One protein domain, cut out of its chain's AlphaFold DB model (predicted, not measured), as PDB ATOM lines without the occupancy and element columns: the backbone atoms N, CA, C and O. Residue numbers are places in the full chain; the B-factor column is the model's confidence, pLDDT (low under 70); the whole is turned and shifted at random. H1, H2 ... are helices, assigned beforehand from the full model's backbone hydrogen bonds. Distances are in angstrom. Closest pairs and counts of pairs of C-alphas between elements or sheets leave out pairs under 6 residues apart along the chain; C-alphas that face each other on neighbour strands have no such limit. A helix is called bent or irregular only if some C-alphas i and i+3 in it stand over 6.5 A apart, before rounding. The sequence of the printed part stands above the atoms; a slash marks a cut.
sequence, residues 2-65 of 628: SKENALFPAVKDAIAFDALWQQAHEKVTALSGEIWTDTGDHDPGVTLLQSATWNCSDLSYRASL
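AT A GLANCE: This is residues 2 to 65 of the 628 residues of an uncharacterized protein of Serratia plymuthica (UniProt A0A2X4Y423). Two long helices, H2 and H3, run opposite ways and splay apart as a V: the first part of H2 packs on H3, and away from that contact the two open out. The long link of residues 33 to 43 bridges the open end of the V, where residues 30 to 35 stick out, and the short helix H1 lies beyond the other end of H2, near the last part of H3. The whole is a loose rod, with spans of 51 by 19 by 13 A and a radius of gyration of the C-alphas of 14.5 A. The printed part has 64 residues with three named helices, in the order H1, H2, H3, and no named strand; its class is all helix.

IN THESE COORDINATES: The printed part begins at Ser 2, with its C-alpha at (10.087, 5.905, -19.214), and residues 2 to 7 come before the first named element. H1 is residues 8 to 11, Phe 8 to Val 11, a short helix of four residues that measures 5.3 A from first to last C-alpha. Residues 12 to 16 follow it. H2 is residues 17 to 32, Phe 17 to Ser 32, and measures 21.8 A from first to last C-alpha. It starts with C-alpha 17 at (7.381, 14.039, -45.688) and ends with C-alpha 32 at (19.052, 16.597, -63.919). Residues 33 to 43 lead on to the last helix. H3 is residues 44 to 63, Pro 44 to Ala 63, the longest helix with 20 residues and 28.8 A from first to last C-alpha. Its direction is mostly along rising z, from C-alpha 44 at (4.358, 11.312, -63.394) to C-alpha 63 at (13.139, 3.401, -37.122). Residues 64 and 65 come after it.

HOW THE PARTS SIT: H1 touches no helix, but it is close to H3 without clearly touching it. The closest C-alphas of these two are those of Phe 8 and Tyr 61, 7.3 A apart, and theirs is the one pair within 8 A. H1 and H2 are apart, though a tight link of 5 residues joins them. H2 and H3 touch, with 9 pairs of C-alphas within 8 A. The closest C-alphas of the two are those of Phe 17 and Ser 57, 5.7 A apart. H2 touches H3 with residues 17 to 24 alone, and H3 touches H2 with residues 49 to 57 alone. The two helices stand at a steep tilt of 47 degrees and run opposite ways, and their centres are 11.7 A apart. Every pair of O of residue i and N of residue i+4 is within hydrogen-bond range in H2 and H3, while H1 is too short for such a pair and has 1 pair of O of residue i and N of residue i+3, within range. No helix is bent or irregular.

THE WHOLE: The two C-alphas farthest apart are those of Ser 2 and Glu 34, 51.3 A, while the first and last printed C-alphas, those of Ser 2 and Leu 65, are 13.3 A apart. The printed part has no cut and runs from residue 2 to residue 65 of a chain of 628 residues. The link from H1 to H2 is tight, and the link from H2 to H3 is long, with 11 residues. Residues 30 to 35, of which 30 to 32 belong to H2, stand free. The mean pLDDT of the printed part is 92.5, and the model's confidence is low, under 70, at residues 2 to 6.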
ATOM      1  N   SER A   2       9.740   4.548 -18.795       38.06
ATOM      2  CA  SER A   2      10.087   5.905 -19.214       38.06
ATOM      3  C   SER A   2       9.625   6.269 -20.628       38.06
ATOM      4  O   SER A   2       9.719   5.496 -21.577       38.06
ATOM      5  N   LYS A   3       9.181   7.519 -20.775       44.84
ATOM      6  CA  LYS A   3       9.040   8.210 -22.064       44.84
ATOM      7  C   LYS A   3      10.413   8.572 -22.679       44.84
ATOM      8  O   LYS A   3      10.455   9.390 -23.588       44.84
ATOM      9  N   GLU A   4      11.523   8.014 -22.181       53.88
ATOM     10  CA  GLU A   4      12.883   8.551 -22.386       53.88
ATOM     11  C   GLU A   4      13.681   7.894 -23.518       53.88
ATOM     12  O   GLU A   4      14.685   8.453 -23.933       53.88
ATOM     13  N   ASN A   5      13.217   6.784 -24.100       55.59
ATOM     14  CA  ASN A   5      13.953   6.091 -25.170       55.59
ATOM     15  C   ASN A   5      13.288   6.206 -26.551       55.59
ATOM     16  O   ASN A   5      13.448   5.310 -27.375       55.59
ATOM     17  N   ALA A   6      12.499   7.253 -26.812       67.25
ATOM     18  CA  ALA A   6      11.927   7.485 -28.139       67.25
ATOM     19  C   ALA A   6      12.729   8.569 -28.861       67.25
ATOM     20  O   ALA A   6      12.689   9.731 -28.468       67.25
ATOM     21  N   LEU A   7      13.427   8.196 -29.937       89.50
ATOM     22  CA  LEU A   7      14.133   9.135 -30.816       89.50
ATOM     23  C   LEU A   7      13.154  10.095 -31.518       89.50
ATOM     24  O   LEU A   7      13.512  11.221 -31.860       89.50
ATOM     25  N   PHE A   8      11.902   9.663 -31.690       90.81
ATOM     26  CA  PHE A   8      10.867  10.363 -32.444       90.81
ATOM     27  C   PHE A   8      10.740  11.875 -32.164       90.81
ATOM     28  O   PHE A   8      10.793  12.624 -33.135       90.81
ATOM     29  N   PRO A   9      10.625  12.389 -30.919       91.12
ATOM     30  CA  PRO A   9      10.482  13.829 -30.691       91.12
ATOM     31  C   PRO A   9      11.681  14.655 -31.175       91.12
ATOM     32  O   PRO A   9      11.498  15.816 -31.521       91.12
ATOM     33  N   ALA A  10      12.883  14.069 -31.210       92.50
ATOM     34  CA  ALA A  10      14.096  14.745 -31.664       92.50
ATOM     35  C   ALA A  10      14.217  14.779 -33.194       92.50
ATOM     36  O   ALA A  10      14.788  15.717 -33.741       92.50
ATOM     37  N   VAL A  11      13.682  13.768 -33.886       95.00
ATOM     38  CA  VAL A  11      13.811  13.629 -35.348       95.00
ATOM     39  C   VAL A  11      12.525  13.930 -36.112       95.00
ATOM     40  O   VAL A  11      12.551  13.934 -37.338       95.00
ATOM     41  N   LYS A  12      11.411  14.187 -35.414       94.50
ATOM     42  CA  LYS A  12      10.059  14.336 -35.975       94.50
ATOM     43  C   LYS A  12      10.018  15.212 -37.226       94.50
ATOM     44  O   LYS A  12       9.442  14.802 -38.227       94.50
ATOM     45  N   ASP A  13      10.626  16.392 -37.158       95.69
ATOM     46  CA  ASP A  13      10.580  17.364 -38.252       95.69
ATOM     47  C   ASP A  13      11.483  16.948 -39.426       95.69
ATOM     48  O   ASP A  13      11.175  17.244 -40.574       95.69
ATOM     49  N   ALA A  14      12.561  16.201 -39.157       95.81
ATOM     50  CA  ALA A  14      13.498  15.722 -40.174       95.81
ATOM     51  C   ALA A  14      12.971  14.506 -40.955       95.81
ATOM     52  O   ALA A  14      13.282  14.354 -42.133       95.81
ATOM     53  N   ILE A  15      12.182  13.641 -40.309       96.25
ATOM     54  CA  ILE A  15      11.605  12.438 -40.936       96.25
ATOM     55  C   ILE A  15      10.233  12.692 -41.573       96.25
ATOM     56  O   ILE A  15       9.655  11.784 -42.176       96.25
ATOM     57  N   ALA A  16       9.684  13.899 -41.410       96.88
ATOM     58  CA  ALA A  16       8.423  14.300 -42.013       96.88
ATOM     59  C   ALA A  16       8.541  14.368 -43.542       96.88
ATOM     60  O   ALA A  16       9.591  14.707 -44.089       96.88
ATOM     61  N   PHE A  17       7.435  14.073 -44.229       97.81
ATOM     62  CA  PHE A  17       7.381  14.039 -45.688       97.81
ATOM     63  C   PHE A  17       7.920  15.319 -46.338       97.81
ATOM     64  O   PHE A  17       8.767  15.218 -47.217       97.81
ATOM     65  N   ASP A  18       7.495  16.499 -45.879       97.62
ATOM     66  CA  ASP A  18       7.874  17.779 -46.496       97.62
ATOM     67  C   ASP A  18       9.395  17.998 -46.497       97.62
ATOM     68  O   ASP A  18       9.968  18.415 -47.503       97.62
ATOM     69  N   ALA A  19      10.066  17.651 -45.393       97.56
ATOM     70  CA  ALA A  19      11.514  17.785 -45.265       97.56
ATOM     71  C   ALA A  19      12.269  16.799 -46.170       97.56
ATOM     72  O   ALA A  19      13.288  17.154 -46.766       97.56
ATOM     73  N   LEU A  20      11.777  15.563 -46.286       98.12
ATOM     74  CA  LEU A  20      12.363  14.553 -47.171       98.12
ATOM     75  C   LEU A  20      12.094  14.870 -48.647       98.12
ATOM     76  O   LEU A  20      12.971  14.677 -49.489       98.12
ATOM     77  N   TRP A  21      10.913  15.401 -48.963       98.06
ATOM     78  CA  TRP A  21      10.546  15.814 -50.313       98.06
ATOM     79  C   TRP A  21      11.393  16.989 -50.783       98.06
ATOM     80  O   TRP A  21      11.914  16.944 -51.893       98.06
ATOM     81  N   GLN A  22      11.609  17.991 -49.927       97.75
ATOM     82  CA  GLN A  22      12.514  19.095 -50.235       97.75
ATOM     83  C   GLN A  22      13.920  18.577 -50.584       97.75
ATOM     84  O   GLN A  22      14.473  18.953 -51.615       97.75
ATOM     85  N   GLN A  23      14.469  17.658 -49.785       97.94
ATOM     86  CA  GLN A  23      15.781  17.055 -50.056       97.94
ATOM     87  C   GLN A  23      15.808  16.280 -51.380       97.94
ATOM     88  O   GLN A  23      16.762  16.401 -52.152       97.94
ATOM     89  N   ALA A  24      14.773  15.483 -51.660       97.19
ATOM     90  CA  ALA A  24      14.664  14.733 -52.906       97.19
ATOM     91  C   ALA A  24      14.570  15.671 -54.121       97.19
ATOM     92  O   ALA A  24      15.267  15.458 -55.115       97.19
ATOM     93  N   HIS A  25      13.761  16.730 -54.020       96.56
ATOM     94  CA  HIS A  25      13.558  17.733 -55.067       96.56
ATOM     95  C   HIS A  25      14.836  18.523 -55.375       96.56
ATOM     96  O   HIS A  25      15.243  18.631 -56.536       96.56
ATOM     97  N   GLU A  26      15.540  18.989 -54.342       97.44
ATOM     98  CA  GLU A  26      16.850  19.635 -54.487       97.44
ATOM     99  C   GLU A  26      17.859  18.691 -55.158       97.44
ATOM    100  O   GLU A  26      18.623  19.102 -56.037       97.44
ATOM    101  N   LYS A  27      17.830  17.399 -54.801       97.56
ATOM    102  CA  LYS A  27      18.737  16.398 -55.367       97.56
ATOM    103  C   LYS A  27      18.485  16.147 -56.851       97.56
ATOM    104  O   LYS A  27      19.451  16.119 -57.614       97.56
ATOM    105  N   VAL A  28      17.231  15.978 -57.275       96.44
ATOM    106  CA  VAL A  28      16.909  15.784 -58.702       96.44
ATOM    107  C   VAL A  28      17.170  17.050 -59.512       96.44
ATOM    108  O   VAL A  28      17.724  16.963 -60.603       96.44
ATOM    109  N   THR A  29      16.899  18.232 -58.951       95.94
ATOM    110  CA  THR A  29      17.216  19.515 -59.597       95.94
ATOM    111  C   THR A  29      18.721  19.642 -59.845       95.94
ATOM    112  O   THR A  29      19.143  20.008 -60.940       95.94
ATOM    113  N   ALA A  30      19.549  19.274 -58.864       97.25
ATOM    114  CA  ALA A  30      21.003  19.313 -59.001       97.25
ATOM    115  C   ALA A  30      21.555  18.276 -59.998       97.25
ATOM    116  O   ALA A  30      22.547  18.545 -60.671       97.25
ATOM    117  N   LEU A  31      20.948  17.087 -60.082       97.19
ATOM    118  CA  LEU A  31      21.419  16.003 -60.951       97.19
ATOM    119  C   LEU A  31      20.932  16.126 -62.400       97.19
ATOM    120  O   LEU A  31      21.647  15.717 -63.313       97.19
ATOM    121  N   SER A  32      19.721  16.641 -62.616       96.06
ATOM    122  CA  SER A  32      19.052  16.597 -63.919       96.06
ATOM    123  C   SER A  32      18.299  17.870 -64.293       96.06
ATOM    124  O   SER A  32      17.500  17.817 -65.218       96.06
ATOM    125  N   GLY A  33      18.540  19.012 -63.642       92.50
ATOM    126  CA  GLY A  33      17.775  20.248 -63.867       92.50
ATOM    127  C   GLY A  33      17.819  20.815 -65.292       92.50
ATOM    128  O   GLY A  33      16.965  21.619 -65.645       92.50
ATOM    129  N   GLU A  34      18.768  20.388 -66.132       95.44
ATOM    130  CA  GLU A  34      18.813  20.743 -67.561       95.44
ATOM    131  C   GLU A  34      17.987  19.799 -68.455       95.44
ATOM    132  O   GLU A  34      17.663  20.150 -69.587       95.44
ATOM    133  N   ILE A  35      17.656  18.600 -67.964       96.69
ATOM    134  CA  ILE A  35      16.920  17.560 -68.699       96.69
ATOM    135  C   ILE A  35      15.482  17.469 -68.181       96.69
ATOM    136  O   ILE A  35      14.531  17.547 -68.954       96.69
ATOM    137  N   TRP A  36      15.321  17.318 -66.869       96.69
ATOM    138  CA  TRP A  36      14.034  17.278 -66.190       96.69
ATOM    139  C   TRP A  36      13.727  18.658 -65.607       96.69
ATOM    140  O   TRP A  36      13.989  18.941 -64.440       96.69
ATOM    141  N   THR A  37      13.242  19.548 -66.473       93.62
ATOM    142  CA  THR A  37      13.005  20.966 -66.151       93.62
ATOM    143  C   THR A  37      11.623  21.240 -65.557       93.62
ATOM    144  O   THR A  37      11.431  22.268 -64.914       93.62
ATOM    145  N   ASP A  38      10.644  20.369 -65.817       94.44
ATOM    146  CA  ASP A  38       9.281  20.474 -65.289       94.44
ATOM    147  C   ASP A  38       9.112  19.510 -64.116       94.44
ATOM    148  O   ASP A  38       9.081  18.301 -64.300       94.44
ATOM    149  N   THR A  39       9.044  20.049 -62.902       93.81
ATOM    150  CA  THR A  39       8.864  19.269 -61.671       93.81
ATOM    151  C   THR A  39       7.563  19.644 -60.962       93.81
ATOM    152  O   THR A  39       7.528  19.711 -59.732       93.81
ATOM    153  N   GLY A  40       6.517  19.981 -61.721       94.38
ATOM    154  CA  GLY A  40       5.178  20.185 -61.171       94.38
ATOM    155  C   GLY A  40       4.510  18.872 -60.747       94.38
ATOM    156  O   GLY A  40       4.856  17.800 -61.238       94.38
ATOM    157  N   ASP A  41       3.501  18.953 -59.876       94.31
ATOM    158  CA  ASP A  41       2.774  17.776 -59.359       94.31
ATOM    159  C   ASP A  41       1.978  17.010 -60.437       94.31
ATOM    160  O   ASP A  41       1.480  15.911 -60.193       94.31
ATOM    161  N   HIS A  42       1.835  17.576 -61.640       93.62
ATOM    162  CA  HIS A  42       1.240  16.893 -62.791       93.62
ATOM    163  C   HIS A  42       2.203  15.916 -63.477       93.62
ATOM    164  O   HIS A  42       1.739  15.068 -64.241       93.62
ATOM    165  N   ASP A  43       3.513  16.029 -63.243       96.94
ATOM    166  CA  ASP A  43       4.515  15.148 -63.840       96.94
ATOM    167  C   ASP A  43       4.475  13.757 -63.169       96.94
ATOM    168  O   ASP A  43       4.624  13.643 -61.946       96.94
ATOM    169  N   PRO A  44       4.314  12.663 -63.936       95.56
ATOM    170  CA  PRO A  44       4.358  11.312 -63.394       95.56
ATOM    171  C   PRO A  44       5.622  10.978 -62.602       95.56
ATOM    172  O   PRO A  44       5.526  10.340 -61.559       95.56
ATOM    173  N   GLY A  45       6.798  11.432 -63.033       95.81
ATOM    174  CA  GLY A  45       8.046  11.212 -62.305       95.81
ATOM    175  C   GLY A  45       8.028  11.847 -60.912       95.81
ATOM    176  O   GLY A  45       8.541  11.251 -59.962       95.81
ATOM    177  N   VAL A  46       7.382  13.011 -60.767       97.38
ATOM    178  CA  VAL A  46       7.209  13.691 -59.475       97.38
ATOM    179  C   VAL A  46       6.289  12.877 -58.576       97.38
ATOM    180  O   VAL A  46       6.659  12.600 -57.436       97.38
ATOM    181  N   THR A  47       5.145  12.406 -59.083       96.94
ATOM    182  CA  THR A  47       4.206  11.614 -58.265       96.94
ATOM    183  C   THR A  47       4.802  10.269 -57.824       96.94
ATOM    184  O   THR A  47       4.595   9.848 -56.680       96.94
ATOM    185  N   LEU A  48       5.608   9.618 -58.676       97.25
ATOM    186  CA  LEU A  48       6.378   8.420 -58.317       97.25
ATOM    187  C   LEU A  48       7.373   8.711 -57.184       97.25
ATOM    188  O   LEU A  48       7.410   7.984 -56.186       97.25
ATOM    189  N   LEU A  49       8.160   9.784 -57.313       97.88
ATOM    190  CA  LEU A  49       9.183  10.144 -56.332       97.88
ATOM    191  C   LEU A  49       8.571  10.592 -54.998       97.88
ATOM    192  O   LEU A  49       9.059  10.187 -53.943       97.88
ATOM    193  N   GLN A  50       7.479  11.358 -55.017       97.69
ATOM    194  CA  GLN A  50       6.717  11.724 -53.817       97.69
ATOM    195  C   GLN A  50       6.171  10.472 -53.112       97.69
ATOM    196  O   GLN A  50       6.319  10.320 -51.901       97.69
ATOM    197  N   SER A  51       5.620   9.515 -53.859       97.31
ATOM    198  CA  SER A  51       5.101   8.261 -53.291       97.31
ATOM    199  C   SER A  51       6.201   7.412 -52.635       97.31
ATOM    200  O   SER A  51       6.006   6.878 -51.540       97.31
ATOM    201  N   ALA A  52       7.383   7.331 -53.256       97.88
ATOM    202  CA  ALA A  52       8.564   6.694 -52.666       97.88
ATOM    203  C   ALA A  52       9.078   7.457 -51.429       97.88
ATOM    204  O   ALA A  52       9.410   6.843 -50.413       97.88
ATOM    205  N   THR A  53       9.073   8.792 -51.473       98.19
ATOM    206  CA  THR A  53       9.447   9.670 -50.350       98.19
ATOM    207  C   THR A  53       8.526   9.458 -49.149       98.19
ATOM    208  O   THR A  53       8.989   9.383 -48.013       98.19
ATOM    209  N   TRP A  54       7.226   9.268 -49.384       98.06
ATOM    210  CA  TRP A  54       6.283   8.917 -48.327       98.06
ATOM    211  C   TRP A  54       6.617   7.569 -47.675       98.06
ATOM    212  O   TRP A  54       6.627   7.461 -46.450       98.06
ATOM    213  N   ASN A  55       6.932   6.539 -48.465       97.56
ATOM    214  CA  ASN A  55       7.358   5.248 -47.913       97.56
ATOM    215  C   ASN A  55       8.679   5.351 -47.135       97.56
ATOM    216  O   ASN A  55       8.837   4.687 -46.112       97.56
ATOM    217  N   CYS A  56       9.604   6.210 -47.570       97.81
ATOM    218  CA  CYS A  56      10.820   6.518 -46.820       97.81
ATOM    219  C   CYS A  56      10.504   7.210 -45.480       97.81
ATOM    220  O   CYS A  56      11.099   6.868 -44.456       97.81
ATOM    221  N   SER A  57       9.523   8.120 -45.455       97.75
ATOM    222  CA  SER A  57       9.019   8.743 -44.223       97.75
ATOM    223  C   SER A  57       8.392   7.711 -43.272       97.75
ATOM    224  O   SER A  57       8.725   7.702 -42.088       97.75
ATOM    225  N   ASP A  58       7.566   6.779 -43.776       96.44
ATOM    226  CA  ASP A  58       7.008   5.664 -42.981       96.44
ATOM    227  C   ASP A  58       8.121   4.785 -42.388       96.44
ATOM    228  O   ASP A  58       8.143   4.523 -41.184       96.44
ATOM    229  N   LEU A  59       9.102   4.388 -43.202       96.50
ATOM    230  CA  LEU A  59      10.251   3.612 -42.736       96.50
ATOM    231  C   LEU A  59      11.051   4.359 -41.652       96.50
ATOM    232  O   LEU A  59      11.388   3.781 -40.618       96.50
ATOM    233  N   SER A  60      11.302   5.653 -41.851       96.31
ATOM    234  CA  SER A  60      12.020   6.506 -40.893       96.31
ATOM    235  C   SER A  60      11.250   6.667 -39.580       96.31
ATOM    236  O   SER A  60      11.835   6.639 -38.495       96.31
ATOM    237  N   TYR A  61       9.922   6.767 -39.652       95.06
ATOM    238  CA  TYR A  61       9.059   6.763 -38.476       95.06
ATOM    239  C   TYR A  61       9.174   5.453 -37.692       95.06
ATOM    240  O   TYR A  61       9.340   5.492 -36.470       95.06
ATOM    241  N   ARG A  62       9.170   4.300 -38.369       94.62
ATOM    242  CA  ARG A  62       9.371   2.991 -37.723       94.62
ATOM    243  C   ARG A  62      10.739   2.883 -37.054       94.62
ATOM    244  O   ARG A  62      10.812   2.436 -35.916       94.62
ATOM    245  N   ALA A  63      11.795   3.368 -37.701       94.50
ATOM    246  CA  ALA A  63      13.139   3.401 -37.122       94.50
ATOM    247  C   ALA A  63      13.253   4.322 -35.888       94.50
ATOM    248  O   ALA A  63      14.145   4.147 -35.064       94.50
ATOM    249  N   SER A  64      12.346   5.294 -35.734       93.88
ATOM    250  CA  SER A  64      12.333   6.240 -34.605       93.88
ATOM    251  C   SER A  64      11.585   5.746 -33.357       93.88
ATOM    252  O   SER A  64      11.512   6.462 -32.347       93.88
ATOM    253  N   LEU A  65      10.994   4.546 -33.431       91.19
ATOM    254  CA  LEU A  65      10.270   3.925 -32.326       91.19
ATOM    255  C   LEU A  65      11.187   3.654 -31.129       91.19
ATOM    256  O   LEU A  65      12.411   3.733 -31.220       91.19
TER     257      LEU A  65